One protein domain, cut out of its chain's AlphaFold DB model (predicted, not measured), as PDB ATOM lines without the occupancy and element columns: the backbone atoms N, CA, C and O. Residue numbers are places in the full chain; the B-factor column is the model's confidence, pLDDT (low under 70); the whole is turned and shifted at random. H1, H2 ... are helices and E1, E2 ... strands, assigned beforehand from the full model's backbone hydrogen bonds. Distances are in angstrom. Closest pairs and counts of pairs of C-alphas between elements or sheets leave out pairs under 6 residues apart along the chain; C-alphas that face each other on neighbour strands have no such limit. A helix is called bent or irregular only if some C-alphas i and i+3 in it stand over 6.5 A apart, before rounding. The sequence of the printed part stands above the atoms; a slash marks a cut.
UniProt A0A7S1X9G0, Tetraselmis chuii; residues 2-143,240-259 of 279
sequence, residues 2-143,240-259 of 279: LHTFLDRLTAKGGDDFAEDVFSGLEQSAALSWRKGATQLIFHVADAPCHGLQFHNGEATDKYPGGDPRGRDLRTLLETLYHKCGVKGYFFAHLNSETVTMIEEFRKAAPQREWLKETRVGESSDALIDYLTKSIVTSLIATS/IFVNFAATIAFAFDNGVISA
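This is residues 2 to 143 and 240 to 259 of the 279 residues of a protein of Tetraselmis chuii (UniProt A0A7S1X9G0). A small sheet of three parallel strands has the long helix H5 over one face and H3 and H4 over the other, with H2 beside H3. H6 packs on edge strand E1. The 162 printed residues hold six named helices and three strands, ordered H1 H2 E1 H3 E2 H4 E3 H5 H6; the sheet runs E1 E2 E3, class mixed. The whole is compact, radius of gyration of the C-alphas 15.5 A, spanning 43 by 33 by 31 A.

E1 is residues 39 to 45, 19.8 A from first to last C-alpha; E2, 86 to 93, 20.1 A; E3, 115 to 119. H5, residues 124 to 143, is 28.7 A long and ends at C-alpha 143 (-28.636, -23.949, -24.802). H3 is residues 73 to 83, H4 99 to 108, H2 21 to 29. H6, 246 to 252, is only just irregular: C-alphas 247 and 250 are 6.8 A apart. H1, 2 to 6, begins at C-alpha 2 (-14.180, -27.945, -46.439).

Within hydrogen-bond range are N 43 and O 90, 2.8 A, between E1 and E2, and N 91 and O 116, 2.8 A, between E2 and E3. E1, H3, E2 and E2, H4, E3 are strand-helix-strand units, parallel neighbours with a helix between, their crossovers right-handed. H5 lies over E2, height over the sheet 9.3 A; the closest C-alphas, Gly 88 and Ser 138, are 7.1 A apart. On the opposite face H3 touches H4, C-alphas of Arg 74 and Ala 108 closest at 4.7 A. H2 touches H3, C-alphas of Ala 29 and Leu 80 closest at 5.5 A. H1 and H6 are close but not clearly touching, C-alphas of Leu 2 and Ala 249 closest at 6.0 A. Every O i to N i+4 pair is within range in H1 to H5; H6 has 0 of 3, and 1 of 4 O i to N i+3.

Residues 144 to 239 are not printed; C-alphas 143 and 240 are 36.2 A apart. The links H1 to H2 and E1 to H3 are long. Fifty residues have pLDDT under 70, among them 240 to 259.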
ATOM      1  N   LEU A   2     -13.664 -26.586 -46.608       45.38
ATOM      2  CA  LEU A   2     -14.180 -27.945 -46.439       45.38
ATOM      3  C   LEU A   2     -14.630 -28.645 -47.738       45.38
ATOM      4  O   LEU A   2     -14.183 -29.745 -48.017       45.38
ATOM      5  N   HIS A   3     -15.472 -28.006 -48.546       44.78
ATOM      6  CA  HIS A   3     -15.979 -28.551 -49.813       44.78
ATOM      7  C   HIS A   3     -14.839 -29.034 -50.714       44.78
ATOM      8  O   HIS A   3     -14.802 -30.181 -51.122       44.78
ATOM      9  N   THR A   4     -13.826 -28.192 -50.912       52.84
ATOM     10  CA  THR A   4     -12.630 -28.529 -51.693       52.84
ATOM     11  C   THR A   4     -11.794 -29.650 -51.065       52.84
ATOM     12  O   THR A   4     -11.028 -30.313 -51.755       52.84
ATOM     13  N   PHE A   5     -11.869 -29.848 -49.748       58.09
ATOM     14  CA  PHE A   5     -11.243 -30.997 -49.102       58.09
ATOM     15  C   PHE A   5     -12.027 -32.278 -49.390       58.09
ATOM     16  O   PHE A   5     -11.414 -33.235 -49.851       58.09
ATOM     17  N   LEU A   6     -13.347 -32.261 -49.191       58.41
ATOM     18  CA  LEU A   6     -14.223 -33.412 -49.416       58.41
ATOM     19  C   LEU A   6     -14.232 -33.863 -50.881       58.41
ATOM     20  O   LEU A   6     -14.109 -35.054 -51.126       58.41
ATOM     21  N   ASP A   7     -14.254 -32.932 -51.840       58.41
ATOM     22  CA  ASP A   7     -14.222 -33.245 -53.282       58.41
ATOM     23  C   ASP A   7     -12.968 -34.016 -53.718       58.41
ATOM     24  O   ASP A   7     -12.942 -34.629 -54.780       58.41
ATOM     25  N   ARG A   8     -11.887 -33.929 -52.935       66.25
ATOM     26  CA  ARG A   8     -10.616 -34.601 -53.231       66.25
ATOM     27  C   ARG A   8     -10.482 -35.944 -52.529       66.25
ATOM     28  O   ARG A   8      -9.459 -36.602 -52.701       66.25
ATOM     29  N   LEU A   9     -11.451 -36.321 -51.697       59.91
ATOM     30  CA  LEU A   9     -11.456 -37.629 -51.067       59.91
ATOM     31  C   LEU A   9     -11.937 -38.657 -52.087       59.91
ATOM     32  O   LEU A   9     -12.935 -38.457 -52.774       59.91
ATOM     33  N   THR A  10     -11.208 -39.760 -52.188       55.09
ATOM     34  CA  THR A  10     -11.571 -40.891 -53.036       55.09
ATOM     35  C   THR A  10     -11.682 -42.125 -52.164       55.09
ATOM     36  O   THR A  10     -10.769 -42.437 -51.398       55.09
ATOM     37  N   ALA A  11     -12.808 -42.808 -52.310       60.62
ATOM     38  CA  ALA A  11     -13.084 -44.123 -51.769       60.62
ATOM     39  C   ALA A  11     -11.990 -45.134 -52.206       60.62
ATOM     40  O   ALA A  11     -11.712 -45.253 -53.398       60.62
ATOM     41  N   LYS A  12     -11.351 -45.850 -51.264       57.78
ATOM     42  CA  LYS A  12     -10.363 -46.936 -51.501       57.78
ATOM     43  C   LYS A  12     -10.550 -48.211 -50.655       57.78
ATOM     44  O   LYS A  12     -10.272 -48.158 -49.463       57.78
ATOM     45  N   GLY A  13     -10.940 -49.327 -51.269       57.03
ATOM     46  CA  GLY A  13     -11.340 -50.562 -50.581       57.03
ATOM     47  C   GLY A  13     -10.233 -51.271 -49.825       57.03
ATOM     48  O   GLY A  13      -9.052 -51.093 -50.131       57.03
ATOM     49  N   GLY A  14     -10.658 -52.081 -48.857       68.25
ATOM     50  CA  GLY A  14      -9.866 -53.159 -48.285       68.25
ATOM     51  C   GLY A  14      -9.983 -54.452 -49.096       68.25
ATOM     52  O   GLY A  14     -10.658 -54.519 -50.125       68.25
ATOM     53  N   ASP A  15      -9.309 -55.492 -48.613       76.31
ATOM     54  CA  ASP A  15      -9.347 -56.826 -49.218       76.31
ATOM     55  C   ASP A  15     -10.500 -57.706 -48.688       76.31
ATOM     56  O   ASP A  15     -10.646 -58.862 -49.101       76.31
ATOM     57  N   ASP A  16     -11.266 -57.216 -47.720       80.75
ATOM     58  CA  ASP A  16     -12.394 -57.891 -47.090       80.75
ATOM     59  C   ASP A  16     -13.532 -56.908 -46.799       80.75
ATOM     60  O   ASP A  16     -13.422 -55.720 -47.092       80.75
ATOM     61  N   PHE A  17     -14.672 -57.429 -46.345       80.50
ATOM     62  CA  PHE A  17     -15.887 -56.638 -46.188       80.50
ATOM     63  C   PHE A  17     -15.915 -55.862 -44.871       80.50
ATOM     64  O   PHE A  17     -16.504 -54.792 -44.813       80.50
ATOM     65  N   ALA A  18     -15.314 -56.401 -43.810       82.75
ATOM     66  CA  ALA A  18     -15.214 -55.703 -42.537       82.75
ATOM     67  C   ALA A  18     -14.153 -54.586 -42.591       82.75
ATOM     68  O   ALA A  18     -13.108 -54.740 -43.213       82.75
ATOM     69  N   GLU A  19     -14.415 -53.463 -41.917       88.56
ATOM     70  CA  GLU A  19     -13.583 -52.252 -41.990       88.56
ATOM     71  C   GLU A  19     -12.858 -51.928 -40.665       88.56
ATOM     72  O   GLU A  19     -13.341 -52.217 -39.561       88.56
ATOM     73  N   ASP A  20     -11.723 -51.218 -40.739       86.62
ATOM     74  CA  ASP A  20     -10.963 -50.756 -39.561       86.62
ATOM     75  C   ASP A  20     -11.575 -49.495 -38.916       86.62
ATOM     76  O   ASP A  20     -11.036 -48.382 -38.941       86.62
ATOM     77  N   VAL A  21     -12.733 -49.676 -38.279       91.44
ATOM     78  CA  VAL A  21     -13.429 -48.616 -37.530       91.44
ATOM     79  C   VAL A  21     -12.651 -48.190 -36.279       91.44
ATOM     80  O   VAL A  21     -12.688 -47.019 -35.888       91.44
ATOM     81  N   PHE A  22     -11.916 -49.104 -35.639       89.38
ATOM     82  CA  PHE A  22     -11.245 -48.838 -34.361       89.38
ATOM     83  C   PHE A  22     -10.109 -47.824 -34.529       89.38
ATOM     84  O   PHE A  22      -9.939 -46.945 -33.678       89.38
ATOM     85  N   SER A  23      -9.390 -47.858 -35.656       83.44
ATOM     86  CA  SER A  23      -8.431 -46.802 -36.007       83.44
ATOM     87  C   SER A  23      -9.088 -45.451 -36.255       83.44
ATOM     88  O   SER A  23      -8.522 -44.427 -35.864       83.44
ATOM     89  N   GLY A  24     -10.288 -45.416 -36.837       84.75
ATOM     90  CA  GLY A  24     -11.068 -44.183 -36.976       84.75
ATOM     91  C   GLY A  24     -11.458 -43.578 -35.622       84.75
ATOM     92  O   GLY A  24     -11.297 -42.372 -35.397       84.75
ATOM     93  N   LEU A  25     -11.911 -44.413 -34.682       89.81
ATOM     94  CA  LEU A  25     -12.265 -43.996 -33.320       89.81
ATOM     95  C   LEU A  25     -11.047 -43.501 -32.531       89.81
ATOM     96  O   LEU A  25     -11.110 -42.444 -31.903       89.81
ATOM     97  N   GLU A  26      -9.928 -44.224 -32.592       87.31
ATOM     98  CA  GLU A  26      -8.678 -43.835 -31.933       87.31
ATOM     99  C   GLU A  26      -8.165 -42.488 -32.461       87.31
ATOM    100  O   GLU A  26      -7.839 -41.592 -31.678       87.31
ATOM    101  N   GLN A  27      -8.158 -42.298 -33.784       84.62
ATOM    102  CA  GLN A  27      -7.776 -41.021 -34.389       84.62
ATOM    103  C   GLN A  27      -8.724 -39.891 -33.979       84.62
ATOM    104  O   GLN A  27      -8.265 -38.793 -33.661       84.62
ATOM    105  N   SER A  28     -10.029 -40.160 -33.906       84.00
ATOM    106  CA  SER A  28     -11.024 -39.194 -33.421       84.00
ATOM    107  C   SER A  28     -10.769 -38.794 -31.962       84.00
ATOM    108  O   SER A  28     -10.887 -37.618 -31.602       84.00
ATOM    109  N   ALA A  29     -10.350 -39.743 -31.122       83.88
ATOM    110  CA  ALA A  29      -9.970 -39.493 -29.734       83.88
ATOM    111  C   ALA A  29      -8.657 -38.698 -29.596       83.88
ATOM    112  O   ALA A  29      -8.443 -38.018 -28.588       83.88
ATOM    113  N   ALA A  30      -7.792 -38.741 -30.612       80.94
ATOM    114  CA  ALA A  30      -6.538 -37.992 -30.664       80.94
ATOM    115  C   ALA A  30      -6.689 -36.553 -31.203       80.94
ATOM    116  O   ALA A  30      -5.725 -35.780 -31.173       80.94
ATOM    117  N   LEU A  31      -7.875 -36.160 -31.685       82.06
ATOM    118  CA  LEU A  31      -8.118 -34.804 -32.178       82.06
ATOM    119  C   LEU A  31      -8.028 -33.754 -31.062       82.06
ATOM    120  O   LEU A  31      -8.384 -33.975 -29.904       82.06
ATOM    121  N   SER A  32      -7.592 -32.549 -31.436       81.38
ATOM    122  CA  SER A  32      -7.566 -31.383 -30.547       81.38
ATOM    123  C   SER A  32      -8.952 -30.737 -30.460       81.38
ATOM    124  O   SER A  32      -9.214 -29.702 -31.068       81.38
ATOM    125  N   TRP A  33      -9.863 -31.358 -29.714       80.62
ATOM    126  CA  TRP A  33     -11.220 -30.847 -29.524       80.62
ATOM    127  C   TRP A  33     -11.224 -29.487 -28.806       80.62
ATOM    128  O   TRP A  33     -10.646 -29.320 -27.729       80.62
ATOM    129  N   ARG A  34     -11.902 -28.493 -29.391       76.12
ATOM    130  CA  ARG A  34     -11.975 -27.137 -28.826       76.12
ATOM    131  C   ARG A  34     -12.777 -27.140 -27.524       76.12
ATOM    132  O   ARG A  34     -13.953 -27.507 -27.521       76.12
ATOM    133  N   LYS A  35     -12.171 -26.667 -26.431       74.12
ATOM    134  CA  LYS A  35     -12.854 -26.489 -25.139       74.12
ATOM    135  C   LYS A  35     -14.024 -25.507 -25.272       74.12
ATOM    136  O   LYS A  35     -13.914 -24.506 -25.975       74.12
ATOM    137  N   GLY A  36     -15.141 -25.799 -24.606       67.62
ATOM    138  CA  GLY A  36     -16.348 -24.957 -24.622       67.62
ATOM    139  C   GLY A  36     -17.177 -25.014 -25.912       67.62
ATOM    140  O   GLY A  36     -18.218 -24.368 -25.983       67.62
ATOM    141  N   ALA A  37     -16.756 -25.779 -26.924       73.06
ATOM    142  CA  ALA A  37     -17.594 -26.089 -28.078       73.06
ATOM    143  C   ALA A  37     -18.476 -27.313 -27.805       73.06
ATOM    144  O   ALA A  37     -18.154 -28.130 -26.949       73.06
ATOM    145  N   THR A  38     -19.546 -27.461 -28.581       74.94
ATOM    146  CA  THR A  38     -20.287 -28.721 -28.677       74.94
ATOM    147  C   THR A  38     -19.538 -29.652 -29.628       74.94
ATOM    148  O   THR A  38     -19.429 -29.352 -30.817       74.94
ATOM    149  N   GLN A  39     -18.987 -30.753 -29.114       82.31
ATOM    150  CA  GLN A  39     -18.297 -31.770 -29.908       82.31
ATOM    151  C   GLN A  39     -19.277 -32.874 -30.299       82.31
ATOM    152  O   GLN A  39     -19.891 -33.476 -29.419       82.31
ATOM    153  N   LEU A  40     -19.405 -33.151 -31.594       84.75
ATOM    154  CA  LEU A  40     -20.268 -34.203 -32.131       84.75
ATOM    155  C   LEU A  40     -19.438 -35.129 -33.018       84.75
ATOM    156  O   LEU A  40     -18.507 -34.668 -33.682       84.75
ATOM    157  N   ILE A  41     -19.803 -36.406 -33.046       89.12
ATOM    158  CA  ILE A  41     -19.294 -37.373 -34.017       89.12
ATOM    159  C   ILE A  41     -20.424 -37.753 -34.956       89.12
ATOM    160  O   ILE A  41     -21.533 -38.048 -34.518       89.12
ATOM    161  N   PHE A  42     -20.104 -37.756 -36.243       85.69
ATOM    162  CA  PHE A  42     -20.954 -38.254 -37.307       85.69
ATOM    163  C   PHE A  42     -20.225 -39.416 -37.966       85.69
ATOM    164  O   PHE A  42     -19.194 -39.212 -38.605       85.69
ATOM    165  N   HIS A  43     -20.743 -40.619 -37.771       89.81
ATOM    166  CA  HIS A  43     -20.198 -41.845 -38.331       89.81
ATOM    167  C   HIS A  43     -21.173 -42.353 -39.391       89.81
ATOM    168  O   HIS A  43     -22.343 -42.579 -39.107       89.81
ATOM    169  N   VAL A  44     -20.704 -42.475 -40.627       83.62
ATOM    170  CA  VAL A  44     -21.492 -42.969 -41.756       83.62
ATOM    171  C   VAL A  44     -20.794 -44.212 -42.283       83.62
ATOM    172  O   VAL A  44     -19.601 -44.141 -42.582       83.62
ATOM    173  N   ALA A  45     -21.515 -45.325 -42.380       82.44
ATOM    174  CA  ALA A  45     -20.943 -46.577 -42.858       82.44
ATOM    175  C   ALA A  45     -21.985 -47.481 -43.534       82.44
ATOM    176  O   ALA A  45     -23.183 -47.448 -43.229       82.44
ATOM    177  N   ASP A  46     -21.483 -48.294 -44.454       81.75
ATOM    178  CA  ASP A  46     -22.154 -49.340 -45.230       81.75
ATOM    179  C   ASP A  46     -21.581 -50.742 -44.969       81.75
ATOM    180  O   ASP A  46     -22.065 -51.713 -45.544       81.75
ATOM    181  N   ALA A  47     -20.586 -50.865 -44.093       85.81
ATOM    182  CA  ALA A  47     -19.951 -52.128 -43.744       85.81
ATOM    183  C   ALA A  47     -19.676 -52.220 -42.230       85.81
ATOM    184  O   ALA A  47     -19.433 -51.187 -41.589       85.81
ATOM    185  N   PRO A  48     -19.744 -53.427 -41.631       89.75
ATOM    186  CA  PRO A  48     -19.424 -53.639 -40.226       89.75
ATOM    187  C   PRO A  48     -17.922 -53.461 -39.970       89.75
ATOM    188  O   PRO A  48     -17.109 -53.446 -40.890       89.75
ATOM    189  N   CYS A  49     -17.535 -53.353 -38.701       91.06
ATOM    190  CA  CYS A  49     -16.130 -53.396 -38.307       91.06
ATOM    191  C   CYS A  49     -15.640 -54.827 -38.068       91.06
ATOM    192  O   CYS A  49     -16.444 -55.715 -37.787       91.06
ATOM    193  N   HIS A  50     -14.318 -55.010 -38.080       91.44
ATOM    194  CA  HIS A  50     -13.682 -56.285 -37.735       91.44
ATOM    195  C   HIS A  50     -14.107 -56.834 -36.366       91.44
ATOM    196  O   HIS A  50     -14.121 -56.103 -35.367       91.44
ATOM    197  N   GLY A  51     -14.363 -58.141 -36.319       93.56
ATOM    198  CA  GLY A  51     -14.747 -58.915 -35.143       93.56
ATOM    199  C   GLY A  51     -16.112 -59.576 -35.310       93.56
ATOM    200  O   GLY A  51     -17.115 -58.899 -35.531       93.56
ATOM    201  N   LEU A  52     -16.171 -60.896 -35.095       93.81
ATOM    202  CA  LEU A  52     -17.383 -61.707 -35.292       93.81
ATOM    203  C   LEU A  52     -18.589 -61.249 -34.465       93.81
ATOM    204  O   LEU A  52     -19.720 -61.565 -34.807       93.81
ATOM    205  N   GLN A  53     -18.379 -60.523 -33.369       94.94
ATOM    206  CA  GLN A  53     -19.467 -59.953 -32.577       94.94
ATOM    207  C   GLN A  53     -20.181 -58.785 -33.272       94.94
ATOM    208  O   GLN A  53     -21.288 -58.435 -32.876       94.94
ATOM    209  N   PHE A  54     -19.565 -58.163 -34.281       94.69
ATOM    210  CA  PHE A  54     -20.082 -56.963 -34.942       94.69
ATOM    211  C   PHE A  54     -20.860 -57.251 -36.226       94.69
ATOM    212  O   PHE A  54     -21.406 -56.328 -36.830       94.69
ATOM    213  N   HIS A  55     -20.945 -58.513 -36.639       91.12
ATOM    214  CA  HIS A  55     -21.689 -58.939 -37.817       91.12
ATOM    215  C   HIS A  55     -22.194 -60.378 -37.651       91.12
ATOM    216  O   HIS A  55     -21.768 -61.115 -36.772       91.12
ATOM    217  N   ASN A  56     -23.113 -60.810 -38.507       82.69
ATOM    218  CA  ASN A  56     -23.753 -62.133 -38.437       82.69
ATOM    219  C   ASN A  56     -22.874 -63.304 -38.944       82.69
ATOM    220  O   ASN A  56     -23.386 -64.395 -39.181       82.69
ATOM    221  N   GLY A  57     -21.569 -63.087 -39.143       72.00
ATOM    222  CA  GLY A  57     -20.648 -64.072 -39.724       72.00
ATOM    223  C   GLY A  57     -20.761 -64.289 -41.243       72.00
ATOM    224  O   GLY A  57     -19.989 -65.076 -41.781       72.00
ATOM    225  N   GLU A  58     -21.674 -63.605 -41.944       74.06
ATOM    226  CA  GLU A  58     -21.802 -63.692 -43.413       74.06
ATOM    227  C   GLU A  58     -20.836 -62.747 -44.148       74.06
ATOM    228  O   GLU A  58     -20.491 -62.974 -45.308       74.06
ATOM    229  N   ALA A  59     -20.363 -61.710 -43.454       76.88
ATOM    230  CA  ALA A  59     -19.304 -60.820 -43.908       76.88
ATOM    231  C   ALA A  59     -17.958 -61.551 -44.021       76.88
ATOM    232  O   ALA A  59     -17.555 -62.278 -43.109       76.88
ATOM    233  N   THR A  60     -17.220 -61.300 -45.104       84.94
ATOM    234  CA  THR A  60     -15.803 -61.665 -45.160       84.94
ATOM    235  C   THR A  60     -15.023 -60.769 -44.197       84.94
ATOM    236  O   THR A  60     -15.022 -59.550 -44.346       84.94
ATOM    237  N   ASP A  61     -14.370 -61.381 -43.210       88.31
ATOM    238  CA  ASP A  61     -13.577 -60.685 -42.195       88.31
ATOM    239  C   ASP A  61     -12.227 -61.396 -42.022       88.31
ATOM    240  O   ASP A  61     -12.163 -62.561 -41.616       88.31
ATOM    241  N   LYS A  62     -11.135 -60.706 -42.361       88.38
ATOM    242  CA  LYS A  62      -9.753 -61.176 -42.180       88.38
ATOM    243  C   LYS A  62      -9.295 -61.084 -40.725       88.38
ATOM    244  O   LYS A  62      -8.300 -61.718 -40.366       88.38
ATOM    245  N   TYR A  63     -10.024 -60.357 -39.884       89.19
ATOM    246  CA  TYR A  63      -9.746 -60.165 -38.467       89.19
ATOM    247  C   TYR A  63     -10.961 -60.537 -37.596       89.19
ATOM    248  O   TYR A  63     -11.421 -59.738 -36.779       89.19
ATOM    249  N   PRO A  64     -11.434 -61.800 -37.665       91.38
ATOM    250  CA  PRO A  64     -12.624 -62.254 -36.938       91.38
ATOM    251  C   PRO A  64     -12.464 -62.195 -35.409       91.38
ATOM    252  O   PRO A  64     -13.450 -62.186 -34.673       91.38
ATOM    253  N   GLY A  65     -11.223 -62.143 -34.911       89.19
ATOM    254  CA  GLY A  65     -10.913 -61.912 -33.497       89.19
ATOM    255  C   GLY A  65     -11.083 -60.457 -33.037       89.19
ATOM    256  O   GLY A  65     -10.865 -60.176 -31.861       89.19
ATOM    257  N   GLY A  66     -11.459 -59.546 -33.937       88.62
ATOM    258  CA  GLY A  66     -11.557 -58.113 -33.689       88.62
ATOM    259  C   GLY A  66     -10.259 -57.374 -34.000       88.62
ATOM    260  O   GLY A  66      -9.431 -57.821 -34.792       88.62
ATOM    261  N   ASP A  67     -10.079 -56.219 -33.360       88.81
ATOM    262  CA  ASP A  67      -8.938 -55.339 -33.602       88.81
ATOM    263  C   ASP A  67      -7.576 -56.023 -33.326       88.81
ATOM    264  O   ASP A  67      -7.287 -56.364 -32.174       88.81
ATOM    265  N   PRO A  68      -6.673 -56.134 -34.321       87.75
ATOM    266  CA  PRO A  68      -5.354 -56.762 -34.154       87.75
ATOM    267  C   PRO A  68      -4.452 -56.065 -33.136       87.75
ATOM    268  O   PRO A  68      -3.509 -56.661 -32.618       87.75
ATOM    269  N   ARG A  69      -4.718 -54.784 -32.858       91.44
ATOM    270  CA  ARG A  69      -3.982 -53.988 -31.869       91.44
ATOM    271  C   ARG A  69      -4.537 -54.147 -30.450       91.44
ATOM    272  O   ARG A  69      -3.987 -53.542 -29.530       91.44
ATOM    273  N   GLY A  70      -5.591 -54.943 -30.264       90.94
ATOM    274  CA  GLY A  70      -6.202 -55.218 -28.964       90.94
ATOM    275  C   GLY A  70      -6.861 -53.999 -28.317       90.94
ATOM    276  O   GLY A  70      -6.986 -53.954 -27.092       90.94
ATOM    277  N   ARG A  71      -7.243 -52.982 -29.100       92.94
ATOM    278  CA  ARG A  71      -7.996 -51.832 -28.592       92.94
ATOM    279  C   ARG A  71      -9.399 -52.294 -28.220       92.94
ATOM    280  O   ARG A  71     -10.031 -53.064 -28.933       92.94
ATOM    281  N   ASP A  72      -9.891 -51.777 -27.106       94.62
ATOM    282  CA  ASP A  72     -11.217 -52.094 -26.594       94.62
ATOM    283  C   ASP A  72     -12.233 -51.013 -26.991       94.62
ATOM    284  O   ASP A  72     -11.992 -49.811 -26.826       94.62
ATOM    285  N   LEU A  73     -13.392 -51.447 -27.494       96.25
ATOM    286  CA  LEU A  73     -14.459 -50.557 -27.953       96.25
ATOM    287  C   LEU A  73     -14.965 -49.657 -26.824       96.25
ATOM    288  O   LEU A  73     -15.113 -48.450 -27.020       96.25
ATOM    289  N   ARG A  74     -15.211 -50.227 -25.638       97.06
ATOM    290  CA  ARG A  74     -15.713 -49.467 -24.485       97.06
ATOM    291  C   ARG A  74     -14.733 -48.362 -24.114       97.06
ATOM    292  O   ARG A  74     -15.133 -47.207 -24.005       97.06
ATOM    293  N   THR A  75     -13.450 -48.688 -24.024       97.25
ATOM    294  CA  THR A  75     -12.380 -47.737 -23.715       97.25
ATOM    295  C   THR A  75     -12.308 -46.600 -24.741       97.25
ATOM    296  O   THR A  75     -12.153 -45.430 -24.371       97.25
ATOM    297  N   LEU A  76     -12.457 -46.904 -26.036       95.31
ATOM    298  CA  LEU A  76     -12.489 -45.891 -27.096       95.31
ATOM    299  C   LEU A  76     -13.705 -44.961 -26.954       95.31
ATOM    300  O   LEU A  76     -13.550 -43.737 -26.984       95.31
ATOM    301  N   LEU A  77     -14.901 -45.515 -26.744       97.06
ATOM    302  CA  LEU A  77     -16.132 -44.735 -26.578       97.06
ATOM    303  C   LEU A  77     -16.120 -43.889 -25.295       97.06
ATOM    304  O   LEU A  77     -16.494 -42.715 -25.328       97.06
ATOM    305  N   GLU A  78     -15.628 -44.435 -24.184       97.06
ATOM    306  CA  GLU A  78     -15.438 -43.707 -22.925       97.06
ATOM    307  C   GLU A  78     -14.432 -42.566 -23.081       97.06
ATOM    308  O   GLU A  78     -14.653 -41.466 -22.571       97.06
ATOM    309  N   THR A  79     -13.358 -42.777 -23.846       95.38
ATOM    310  CA  THR A  79     -12.391 -41.718 -24.153       95.38
ATOM    311  C   THR A  79     -13.056 -40.580 -24.928       95.38
ATOM    312  O   THR A  79     -12.906 -39.410 -24.562       95.38
ATOM    313  N   LEU A  80     -13.840 -40.896 -25.960       93.25
ATOM    314  CA  LEU A  80     -14.572 -39.892 -26.735       93.25
ATOM    315  C   LEU A  80     -15.560 -39.106 -25.861       93.25
ATOM    316  O   LEU A  80     -15.621 -37.876 -25.930       93.25
ATOM    317  N   TYR A  81     -16.299 -39.790 -24.994       95.19
ATOM    318  CA  TYR A  81     -17.282 -39.150 -24.128       95.19
ATOM    319  C   TYR A  81     -16.632 -38.305 -23.021       95.19
ATOM    320  O   TYR A  81     -16.875 -37.099 -22.926       95.19
ATOM    321  N   HIS A  82     -15.779 -38.910 -22.189       94.25
ATOM    322  CA  HIS A  82     -15.255 -38.277 -20.977       94.25
ATOM    323  C   HIS A  82     -14.076 -37.347 -21.255       94.25
ATOM    324  O   HIS A  82     -14.044 -36.225 -20.748       94.25
ATOM    325  N   LYS A  83     -13.099 -37.794 -22.055       92.00
ATOM    326  CA  LYS A  83     -11.857 -37.042 -22.296       92.00
ATOM    327  C   LYS A  83     -12.034 -36.006 -23.398       92.00
ATOM    328  O   LYS A  83     -11.607 -34.864 -23.237       92.00
ATOM    329  N   CYS A  84     -12.653 -36.392 -24.512       85.25
ATOM    330  CA  CYS A  84     -12.863 -35.489 -25.646       85.25
ATOM    331  C   CYS A  84     -14.109 -34.606 -25.475       85.25
ATOM    332  O   CYS A  84     -14.236 -33.585 -26.154       85.25
ATOM    333  N   GLY A  85     -15.005 -34.961 -24.550       84.81
ATOM    334  CA  GLY A  85     -16.208 -34.190 -24.248       84.81
ATOM    335  C   GLY A  85     -17.311 -34.322 -25.296       84.81
ATOM    336  O   GLY A  85     -18.213 -33.485 -25.302       84.81
ATOM    337  N   VAL A  86     -17.260 -35.345 -26.159       86.38
ATOM    338  CA  VAL A  86     -18.242 -35.573 -27.230       86.38
ATOM    339  C   VAL A  86     -19.643 -35.698 -26.642       86.38
ATOM    340  O   VAL A  86     -19.920 -36.577 -25.832       86.38
ATOM    341  N   LYS A  87     -20.543 -34.800 -27.051       83.38
ATOM    342  CA  LYS A  87     -21.913 -34.688 -26.532       83.38
ATOM    343  C   LYS A  87     -22.928 -35.527 -27.287       83.38
ATOM    344  O   LYS A  87     -23.974 -35.831 -26.726       83.38
ATOM    345  N   GLY A  88     -22.618 -35.911 -28.520       85.31
ATOM    346  CA  GLY A  88     -23.475 -36.775 -29.318       85.31
ATOM    347  C   GLY A  88     -22.666 -37.585 -30.312       85.31
ATOM    348  O   GLY A  88     -21.758 -37.054 -30.960       85.31
ATOM    349  N   TYR A  89     -23.018 -38.859 -30.413       92.50
ATOM    350  CA  TYR A  89     -22.534 -39.777 -31.425       92.50
ATOM    351  C   TYR A  89     -23.706 -40.112 -32.347       92.50
ATOM    352  O   TYR A  89     -24.691 -40.701 -31.914       92.50
ATOM    353  N   PHE A  90     -23.620 -39.707 -33.607       88.81
ATOM    354  CA  PHE A  90     -24.673 -39.887 -34.598       88.81
ATOM    355  C   PHE A  90     -24.196 -40.856 -35.665       88.81
ATOM    356  O   PHE A  90     -23.212 -40.583 -36.353       88.81
ATOM    357  N   PHE A  91     -24.892 -41.975 -35.796       92.25
ATOM    358  CA  PHE A  91     -24.587 -43.006 -36.769       92.25
ATOM    359  C   PHE A  91     -25.600 -42.992 -37.920       92.25
ATOM    360  O   PHE A  91     -26.809 -42.971 -37.697       92.25
ATOM    361  N   ALA A  92     -25.123 -43.002 -39.159       85.38
ATOM    362  CA  ALA A  92     -25.961 -43.082 -40.345       85.38
ATOM    363  C   ALA A  92     -25.696 -44.400 -41.077       85.38
ATOM    364  O   ALA A  92     -24.629 -44.596 -41.658       85.38
ATOM    365  N   HIS A  93     -26.695 -45.281 -41.061       84.69
ATOM    366  CA  HIS A  93     -26.676 -46.539 -41.795       84.69
ATOM    367  C   HIS A  93     -26.955 -46.280 -43.278       84.69
ATOM    368  O   HIS A  93     -28.049 -45.822 -43.640       84.69
ATOM    369  N   LEU A  94     -25.991 -46.612 -44.136       81.44
ATOM    370  CA  LEU A  94     -26.189 -46.636 -45.589       81.44
ATOM    371  C   LEU A  94     -26.957 -47.897 -46.026       81.44
ATOM    372  O   LEU A  94     -27.747 -47.857 -46.962       81.44
ATOM    373  N   ASN A  95     -26.807 -49.004 -45.298       79.62
ATOM    374  CA  ASN A  95     -27.521 -50.264 -45.522       79.62
ATOM    375  C   ASN A  95     -27.746 -51.011 -44.185       79.62
ATOM    376  O   ASN A  95     -27.580 -50.435 -43.113       79.62
ATOM    377  N   SER A  96     -28.178 -52.274 -44.229       87.81
ATOM    378  CA  SER A  96     -28.426 -53.096 -43.032       87.81
ATOM    379  C   SER A  96     -27.179 -53.749 -42.424       87.81
ATOM    380  O   SER A  96     -27.269 -54.292 -41.327       87.81
ATOM    381  N   GLU A  97     -26.027 -53.677 -43.086       84.44
ATOM    382  CA  GLU A  97     -24.819 -54.447 -42.743       84.44
ATOM    383  C   GLU A  97     -24.149 -53.965 -41.447       84.44
ATOM    384  O   GLU A  97     -23.357 -54.663 -40.824       84.44
ATOM    385  N   THR A  98     -24.506 -52.766 -40.993       88.25
ATOM    386  CA  THR A  98     -23.948 -52.112 -39.799       88.25
ATOM    387  C   THR A  98     -24.830 -52.247 -38.557       88.25
ATOM    388  O   THR A  98     -24.477 -51.730 -37.498       88.25
ATOM    389  N   VAL A  99     -25.985 -52.913 -38.656       92.31
ATOM    390  CA  VAL A  99     -26.962 -52.984 -37.554       92.31
ATOM    391  C   VAL A  99     -26.377 -53.709 -36.339       92.31
ATOM    392  O   VAL A  99     -26.350 -53.135 -35.250       92.31
ATOM    393  N   THR A 100     -25.830 -54.915 -36.522       95.25
ATOM    394  CA  THR A 100     -25.211 -55.693 -35.432       95.25
ATOM    395  C   THR A 100     -24.041 -54.942 -34.796       95.25
ATOM    396  O   THR A 100     -23.941 -54.870 -33.571       95.25
ATOM    397  N   MET A 101     -23.202 -54.293 -35.608       94.88
ATOM    398  CA  MET A 101     -22.108 -53.459 -35.115       94.88
ATOM    399  C   MET A 101     -22.620 -52.382 -34.150       94.88
ATOM    400  O   MET A 101     -22.058 -52.193 -33.071       94.88
ATOM    401  N   ILE A 102     -23.699 -51.683 -34.504       96.44
ATOM    402  CA  ILE A 102     -24.207 -50.589 -33.675       96.44
ATOM    403  C   ILE A 102     -24.933 -51.068 -32.419       96.44
ATOM    404  O   ILE A 102     -24.876 -50.392 -31.388       96.44
ATOM    405  N   GLU A 103     -25.522 -52.261 -32.433       96.12
ATOM    406  CA  GLU A 103     -26.007 -52.900 -31.206       96.12
ATOM    407  C   GLU A 103     -24.876 -53.113 -30.190       96.12
ATOM    408  O   GLU A 103     -25.037 -52.777 -29.012       96.12
ATOM    409  N   GLU A 104     -23.706 -53.580 -30.631       96.88
ATOM    410  CA  GLU A 104     -22.531 -53.711 -29.762       96.88
ATOM    411  C   GLU A 104     -21.990 -52.350 -29.300       96.88
ATOM    412  O   GLU A 104     -21.668 -52.172 -28.122       96.88
ATOM    413  N   PHE A 105     -21.973 -51.341 -30.177       97.25
ATOM    414  CA  PHE A 105     -21.578 -49.981 -29.790       97.25
ATOM    415  C   PHE A 105     -22.503 -49.407 -28.717       97.25
ATOM    416  O   PHE A 105     -22.026 -48.771 -27.780       97.25
ATOM    417  N   ARG A 106     -23.813 -49.662 -28.790       96.31
ATOM    418  CA  ARG A 106     -24.771 -49.240 -27.755       96.31
ATOM    419  C   ARG A 106     -24.538 -49.930 -26.418       96.31
ATOM    420  O   ARG A 106     -24.644 -49.273 -25.386       96.31
ATOM    421  N   LYS A 107     -24.203 -51.224 -26.419       96.19
ATOM    422  CA  LYS A 107     -23.841 -51.962 -25.192       96.19
ATOM    423  C   LYS A 107     -22.559 -51.401 -24.561       96.19
ATOM    424  O   LYS A 107     -22.438 -51.339 -23.334       96.19
ATOM    425  N   ALA A 108     -21.608 -50.985 -25.395       96.44
ATOM    426  CA  ALA A 108     -20.338 -50.402 -24.971       96.44
ATOM    427  C   ALA A 108     -20.431 -48.906 -24.613       96.44
ATOM    428  O   ALA A 108     -19.565 -48.402 -23.897       96.44
ATOM    429  N   ALA A 109     -21.462 -48.198 -25.083       95.25
ATOM    430  CA  ALA A 109     -21.599 -46.760 -24.906       95.25
ATOM    431  C   ALA A 109     -21.687 -46.364 -23.416       95.25
ATOM    432  O   ALA A 109     -22.383 -47.016 -22.634       95.25
ATOM    433  N   PRO A 110     -21.049 -45.249 -23.015       92.06
ATOM    434  CA  PRO A 110     -21.068 -44.771 -21.631       92.06
ATOM    435  C   PRO A 110     -22.445 -44.259 -21.180       92.06
ATOM    436  O   PRO A 110     -22.710 -44.170 -19.983       92.06
ATOM    437  N   GLN A 111     -23.335 -43.914 -22.117       91.62
ATOM    438  CA  GLN A 111     -24.684 -43.438 -21.822       91.62
ATOM    439  C   GLN A 111     -25.669 -43.868 -22.916       91.62
ATOM    440  O   GLN A 111     -25.385 -43.727 -24.104       91.62
ATOM    441  N   ARG A 112     -26.859 -44.327 -22.505       80.12
ATOM    442  CA  ARG A 112     -27.893 -44.894 -23.391       80.12
ATOM    443  C   ARG A 112     -28.310 -43.966 -24.540       80.12
ATOM    444  O   ARG A 112     -28.392 -44.412 -25.674       80.12
ATOM    445  N   GLU A 113     -28.519 -42.683 -24.253       87.44
ATOM    446  CA  GLU A 113     -29.014 -41.688 -25.226       87.44
ATOM    447  C   GLU A 113     -27.896 -40.947 -25.985       87.44
ATOM    448  O   GLU A 113     -28.161 -40.016 -26.752       87.44
ATOM    449  N   TRP A 114     -26.631 -41.308 -25.744       92.06
ATOM    450  CA  TRP A 114     -25.488 -40.629 -26.359       92.06
ATOM    451  C   TRP A 114     -25.271 -41.041 -27.816       92.06
ATOM    452  O   TRP A 114     -24.900 -40.196 -28.634       92.06
ATOM    453  N   LEU A 115     -25.530 -42.314 -28.133       94.00
ATOM    454  CA  LEU A 115     -25.469 -42.854 -29.486       94.00
ATOM    455  C   LEU A 115     -26.869 -42.874 -30.097       94.00
ATOM    456  O   LEU A 115     -27.749 -43.610 -29.655       94.00
ATOM    457  N   LYS A 116     -27.051 -42.077 -31.145       91.25
ATOM    458  CA  LYS A 116     -28.265 -42.026 -31.960       91.25
ATOM    459  C   LYS A 116     -27.944 -42.578 -33.334       91.25
ATOM    460  O   LYS A 116     -26.852 -42.348 -33.838       91.25
ATOM    461  N   GLU A 117     -28.899 -43.253 -33.951       92.31
ATOM    462  CA  GLU A 117     -28.724 -43.790 -35.296       92.31
ATOM    463  C   GLU A 117     -29.904 -43.414 -36.190       92.31
ATOM    464  O   GLU A 117     -30.993 -43.112 -35.699       92.31
ATOM    465  N   THR A 118     -29.689 -43.433 -37.499       89.44
ATOM    466  CA  THR A 118     -30.770 -43.430 -38.482       89.44
ATOM    467  C   THR A 118     -30.366 -44.239 -39.703       89.44
ATOM    468  O   THR A 118     -29.184 -44.335 -40.037       89.44
ATOM    469  N   ARG A 119     -31.354 -44.749 -40.435       87.44
ATOM    470  CA  ARG A 119     -31.138 -45.277 -41.780       87.44
ATOM    471  C   ARG A 119     -31.299 -44.150 -42.791       87.44
ATOM    472  O   ARG A 119     -32.353 -43.522 -42.837       87.44
ATOM    473  N   VAL A 120     -30.256 -43.891 -43.572       74.31
ATOM    474  CA  VAL A 120     -30.276 -42.886 -44.651       74.31
ATOM    475  C   VAL A 120     -30.344 -43.534 -46.033       74.31
ATOM    476  O   VAL A 120     -30.849 -42.919 -46.970       74.31
ATOM    477  N   GLY A 121     -29.900 -44.790 -46.159       69.69
ATOM    478  CA  GLY A 121     -29.818 -45.443 -47.463       69.69
ATOM    479  C   GLY A 121     -28.792 -44.754 -48.366       69.69
ATOM    480  O   GLY A 121     -27.831 -44.148 -47.899       69.69
ATOM    481  N   GLU A 122     -29.066 -44.758 -49.665       63.56
ATOM    482  CA  GLU A 122     -28.283 -44.036 -50.679       63.56
ATOM    483  C   GLU A 122     -28.742 -42.572 -50.850       63.56
ATOM    484  O   GLU A 122     -28.270 -41.840 -51.721       63.56
ATOM    485  N   SER A 123     -29.684 -42.107 -50.019       68.12
ATOM    486  CA  SER A 123     -30.243 -40.762 -50.137       68.12
ATOM    487  C   SER A 123     -29.326 -39.718 -49.503       68.12
ATOM    488  O   SER A 123     -29.262 -39.552 -48.283       68.12
ATOM    489  N   SER A 124     -28.673 -38.935 -50.360       63.88
ATOM    490  CA  SER A 124     -27.910 -37.756 -49.939       63.88
ATOM    491  C   SER A 124     -28.781 -36.729 -49.203       63.88
ATOM    492  O   SER A 124     -28.328 -36.140 -48.223       63.88
ATOM    493  N   ASP A 125     -30.043 -36.565 -49.606       63.03
ATOM    494  CA  ASP A 125     -30.995 -35.670 -48.941       63.03
ATOM    495  C   ASP A 125     -31.332 -36.156 -47.520       63.03
ATOM    496  O   ASP A 125     -31.319 -35.357 -46.581       63.03
ATOM    497  N   ALA A 126     -31.546 -37.464 -47.329       63.28
ATOM    498  CA  ALA A 126     -31.772 -38.045 -46.004       63.28
ATOM    499  C   ALA A 126     -30.544 -37.895 -45.093       63.28
ATOM    500  O   ALA A 126     -30.680 -37.607 -43.902       63.28
ATOM    501  N   LEU A 127     -29.335 -38.030 -45.651       68.50
ATOM    502  CA  LEU A 127     -28.099 -37.795 -44.911       68.50
ATOM    503  C   LEU A 127     -27.967 -36.332 -44.470       68.50
ATOM    504  O   LEU A 127     -27.694 -36.078 -43.297       68.50
ATOM    505  N   ILE A 128     -28.204 -35.358 -45.358       70.06
ATOM    506  CA  ILE A 128     -28.180 -33.933 -44.977       70.06
ATOM    507  C   ILE A 128     -29.208 -33.636 -43.895       70.06
ATOM    508  O   ILE A 128     -28.904 -32.910 -42.945       70.06
ATOM    509  N   ASP A 129     -30.427 -34.141 -44.068       71.75
ATOM    510  CA  ASP A 129     -31.518 -33.918 -43.132       71.75
ATOM    511  C   ASP A 129     -31.139 -34.446 -41.746       71.75
ATOM    512  O   ASP A 129     -31.222 -33.715 -40.756       71.75
ATOM    513  N   TYR A 130     -30.587 -35.659 -41.677       75.50
ATOM    514  CA  TYR A 130     -30.100 -36.225 -40.427       75.50
ATOM    515  C   TYR A 130     -28.970 -35.410 -39.794       75.50
ATOM    516  O   TYR A 130     -29.032 -35.100 -38.601       75.50
ATOM    517  N   LEU A 131     -27.957 -35.010 -40.570       71.62
ATOM    518  CA  LEU A 131     -26.854 -34.175 -40.079       71.62
ATOM    519  C   LEU A 131     -27.379 -32.840 -39.531       71.62
ATOM    520  O   LEU A 131     -26.989 -32.403 -38.447       71.62
ATOM    521  N   THR A 132     -28.314 -32.221 -40.250       70.75
ATOM    522  CA  THR A 132     -28.941 -30.953 -39.861       70.75
ATOM    523  C   THR A 132     -29.726 -31.108 -38.561       70.75
ATOM    524  O   THR A 132     -29.476 -30.374 -37.602       70.75
ATOM    525  N   LYS A 133     -30.618 -32.103 -38.485       69.81
ATOM    526  CA  LYS A 133     -31.405 -32.419 -37.282       69.81
ATOM    527  C   LYS A 133     -30.513 -32.708 -36.081       69.81
ATOM    528  O   LYS A 133     -30.782 -32.224 -34.981       69.81
ATOM    529  N   SER A 134     -29.423 -33.438 -36.287       72.06
ATOM    530  CA  SER A 134     -28.464 -33.795 -35.241       72.06
ATOM    531  C   SER A 134     -27.736 -32.575 -34.673       72.06
ATOM    532  O   SER A 134     -27.607 -32.439 -33.452       72.06
ATOM    533  N   ILE A 135     -27.313 -31.643 -35.536       71.69
ATOM    534  CA  ILE A 135     -26.705 -30.371 -35.115       71.69
ATOM    535  C   ILE A 135     -27.716 -29.541 -34.325       71.69
ATOM    536  O   ILE A 135     -27.404 -29.097 -33.221       71.69
ATOM    537  N   VAL A 136     -28.926 -29.356 -34.858       66.19
ATOM    538  CA  VAL A 136     -29.977 -28.560 -34.206       66.19
ATOM    539  C   VAL A 136     -30.334 -29.138 -32.837       66.19
ATOM    540  O   VAL A 136     -30.316 -28.415 -31.842       66.19
ATOM    541  N   THR A 137     -30.555 -30.452 -32.757       66.12
ATOM    542  CA  THR A 137     -30.836 -31.165 -31.500       66.12
ATOM    543  C   THR A 137     -29.736 -30.925 -30.469       66.12
ATOM    544  O   THR A 137     -30.006 -30.644 -29.302       66.12
ATOM    545  N   SER A 138     -28.479 -30.999 -30.905       65.56
ATOM    546  CA  SER A 138     -27.328 -30.801 -30.026       65.56
ATOM    547  C   SER A 138     -27.206 -29.358 -29.541       65.56
ATOM    548  O   SER A 138     -26.875 -29.125 -28.381       65.56
ATOM    549  N   LEU A 139     -27.494 -28.381 -30.406       64.50
ATOM    550  CA  LEU A 139     -27.492 -26.967 -30.040       64.50
ATOM    551  C   LEU A 139     -28.561 -26.673 -28.988       64.50
ATOM    552  O   LEU A 139     -28.229 -26.082 -27.960       64.50
ATOM    553  N   ILE A 140     -29.790 -27.160 -29.195       60.41
ATOM    554  CA  ILE A 140     -30.899 -27.011 -28.243       60.41
ATOM    555  C   ILE A 140     -30.502 -27.576 -26.876       60.41
ATOM    556  O   ILE A 140     -30.580 -26.864 -25.872       60.41
ATOM    557  N   ALA A 141     -29.976 -28.806 -26.846       59.06
ATOM    558  CA  ALA A 141     -29.537 -29.460 -25.614       59.06
ATOM    559  C   ALA A 141     -28.428 -28.682 -24.883       59.06
ATOM    560  O   ALA A 141     -28.363 -28.690 -23.657       59.06
ATOM    561  N   THR A 142     -27.564 -27.980 -25.621       54.34
ATOM    562  CA  THR A 142     -26.487 -27.157 -25.039       54.34
ATOM    563  C   THR A 142     -26.922 -25.747 -24.633       54.34
ATOM    564  O   THR A 142     -26.212 -25.097 -23.868       54.34
ATOM    565  N   SER A 143     -28.061 -25.261 -25.140       45.75
ATOM    566  CA  SER A 143     -28.636 -23.949 -24.802       45.75
ATOM    567  C   SER A 143     -29.664 -23.983 -23.671       45.75
ATOM    568  O   SER A 143     -29.991 -22.928 -23.133       45.75
ATOM    569  N   ILE A 240     -16.478 -47.377 -49.855       27.83
ATOM    570  CA  ILE A 240     -15.208 -47.016 -49.263       27.83
ATOM    571  C   ILE A 240     -15.150 -45.598 -48.733       27.83
ATOM    572  O   ILE A 240     -15.237 -44.612 -49.457       27.83
ATOM    573  N   PHE A 241     -14.896 -45.516 -47.430       29.77
ATOM    574  CA  PHE A 241     -14.481 -44.309 -46.736       29.77
ATOM    575  C   PHE A 241     -15.464 -43.129 -46.864       29.77
ATOM    576  O   PHE A 241     -15.077 -41.996 -47.143       29.77
ATOM    577  N   VAL A 242     -16.715 -43.335 -46.436       27.86
ATOM    578  CA  VAL A 242     -17.391 -42.287 -45.635       27.86
ATOM    579  C   VAL A 242     -16.954 -42.359 -44.158       27.86
ATOM    580  O   VAL A 242     -17.428 -41.610 -43.308       27.86
ATOM    581  N   ASN A 243     -15.937 -43.168 -43.851       28.97
ATOM    582  CA  ASN A 243     -15.388 -43.328 -42.510       28.97
ATOM    583  C   ASN A 243     -14.426 -42.206 -42.056       28.97
ATOM    584  O   ASN A 243     -13.754 -42.340 -41.039       28.97
ATOM    585  N   PHE A 244     -14.324 -41.072 -42.768       28.61
ATOM    586  CA  PHE A 244     -13.423 -39.984 -42.331       28.61
ATOM    587  C   PHE A 244     -13.822 -38.548 -42.723       28.61
ATOM    588  O   PHE A 244     -13.083 -37.597 -42.462       28.61
ATOM    589  N   ALA A 245     -14.998 -38.341 -43.319       27.30
ATOM    590  CA  ALA A 245     -15.371 -37.036 -43.874       27.30
ATOM    591  C   ALA A 245     -16.103 -36.107 -42.887       27.30
ATOM    592  O   ALA A 245     -15.928 -34.887 -42.940       27.30
ATOM    593  N   ALA A 246     -16.888 -36.643 -41.950       31.23
ATOM    594  CA  ALA A 246     -17.725 -35.801 -41.093       31.23
ATOM    595  C   ALA A 246     -17.064 -35.413 -39.755       31.23
ATOM    596  O   ALA A 246     -17.432 -34.391 -39.173       31.23
ATOM    597  N   THR A 247     -16.014 -36.121 -39.319       33.16
ATOM    598  CA  THR A 247     -15.222 -35.718 -38.139       33.16
ATOM    599  C   THR A 247     -14.289 -34.531 -38.439       33.16
ATOM    600  O   THR A 247     -13.992 -33.737 -37.548       33.16
ATOM    601  N   ILE A 248     -13.875 -34.316 -39.696       31.69
ATOM    602  CA  ILE A 248     -12.934 -33.230 -40.057       31.69
ATOM    603  C   ILE A 248     -13.641 -31.973 -40.592       31.69
ATOM    604  O   ILE A 248     -13.086 -30.870 -40.562       31.69
ATOM    605  N   ALA A 249     -14.915 -32.081 -40.966       28.70
ATOM    606  CA  ALA A 249     -15.684 -30.973 -41.516       28.70
ATOM    607  C   ALA A 249     -15.917 -29.800 -40.554       28.70
ATOM    608  O   ALA A 249     -15.858 -28.636 -40.952       28.70
ATOM    609  N   PHE A 250     -16.112 -30.076 -39.267       30.22
ATOM    610  CA  PHE A 250     -16.367 -29.012 -38.295       30.22
ATOM    611  C   PHE A 250     -15.081 -28.335 -37.775       30.22
ATOM    612  O   PHE A 250     -15.144 -27.277 -37.140       30.22
ATOM    613  N   ALA A 251     -13.907 -28.913 -38.070       28.91
ATOM    614  CA  ALA A 251     -12.611 -28.458 -37.562       28.91
ATOM    615  C   ALA A 251     -11.914 -27.405 -38.451       28.91
ATOM    616  O   ALA A 251     -11.110 -26.621 -37.941       28.91
ATOM    617  N   PHE A 252     -12.231 -27.330 -39.751       26.72
ATOM    618  CA  PHE A 252     -11.502 -26.449 -40.676       26.72
ATOM    619  C   PHE A 252     -11.963 -24.980 -40.646       26.72
ATOM    620  O   PHE A 252     -11.120 -24.088 -40.660       26.72
ATOM    621  N   ASP A 253     -13.265 -24.710 -40.514       27.77
ATOM    622  CA  ASP A 253     -13.793 -23.328 -40.543       27.77
ATOM    623  C   ASP A 253     -13.754 -22.616 -39.173       27.77
ATOM    624  O   ASP A 253     -14.167 -21.468 -39.055       27.77
ATOM    625  N   ASN A 254     -13.225 -23.263 -38.126       32.59
ATOM    626  CA  ASN A 254     -13.083 -22.674 -36.783       32.59
ATOM    627  C   ASN A 254     -11.626 -22.583 -36.284       32.59
ATOM    628  O   ASN A 254     -11.415 -22.338 -35.096       32.59
ATOM    629  N   GLY A 255     -10.627 -22.807 -37.149       27.27
ATOM    630  CA  GLY A 255      -9.207 -22.705 -36.776       27.27
ATOM    631  C   GLY A 255      -8.724 -23.777 -35.786       27.27
ATOM    632  O   GLY A 255      -7.818 -23.520 -34.998       27.27
ATOM    633  N   VAL A 256      -9.333 -24.970 -35.791       38.47
ATOM    634  CA  VAL A 256      -9.083 -26.033 -34.792       38.47
ATOM    635  C   VAL A 256      -7.846 -26.887 -35.129       38.47
ATOM    636  O   VAL A 256      -7.340 -27.608 -34.274       38.47
ATOM    637  N   ILE A 257      -7.294 -26.762 -36.340       31.11
ATOM    638  CA  ILE A 257      -6.048 -27.424 -36.751       31.11
ATOM    639  C   ILE A 257      -5.061 -26.348 -37.210       31.11
ATOM    640  O   ILE A 257      -5.321 -25.620 -38.166       31.11
ATOM    641  N   SER A 258      -3.922 -26.236 -36.522       35.41
ATOM    642  CA  SER A 258      -2.843 -25.342 -36.953       35.41
ATOM    643  C   SER A 258      -2.270 -25.816 -38.295       35.41
ATOM    644  O   SER A 258      -2.197 -27.020 -38.549       35.41
ATOM    645  N   ALA A 259      -1.809 -24.895 -39.149       33.38
ATOM    646  CA  ALA A 259      -1.215 -25.226 -40.454       33.38
ATOM    647  C   ALA A 259      -0.115 -26.311 -40.363       33.38
ATOM    648  O   ALA A 259       0.005 -27.163 -41.240       33.38
TER     649      ALA A 259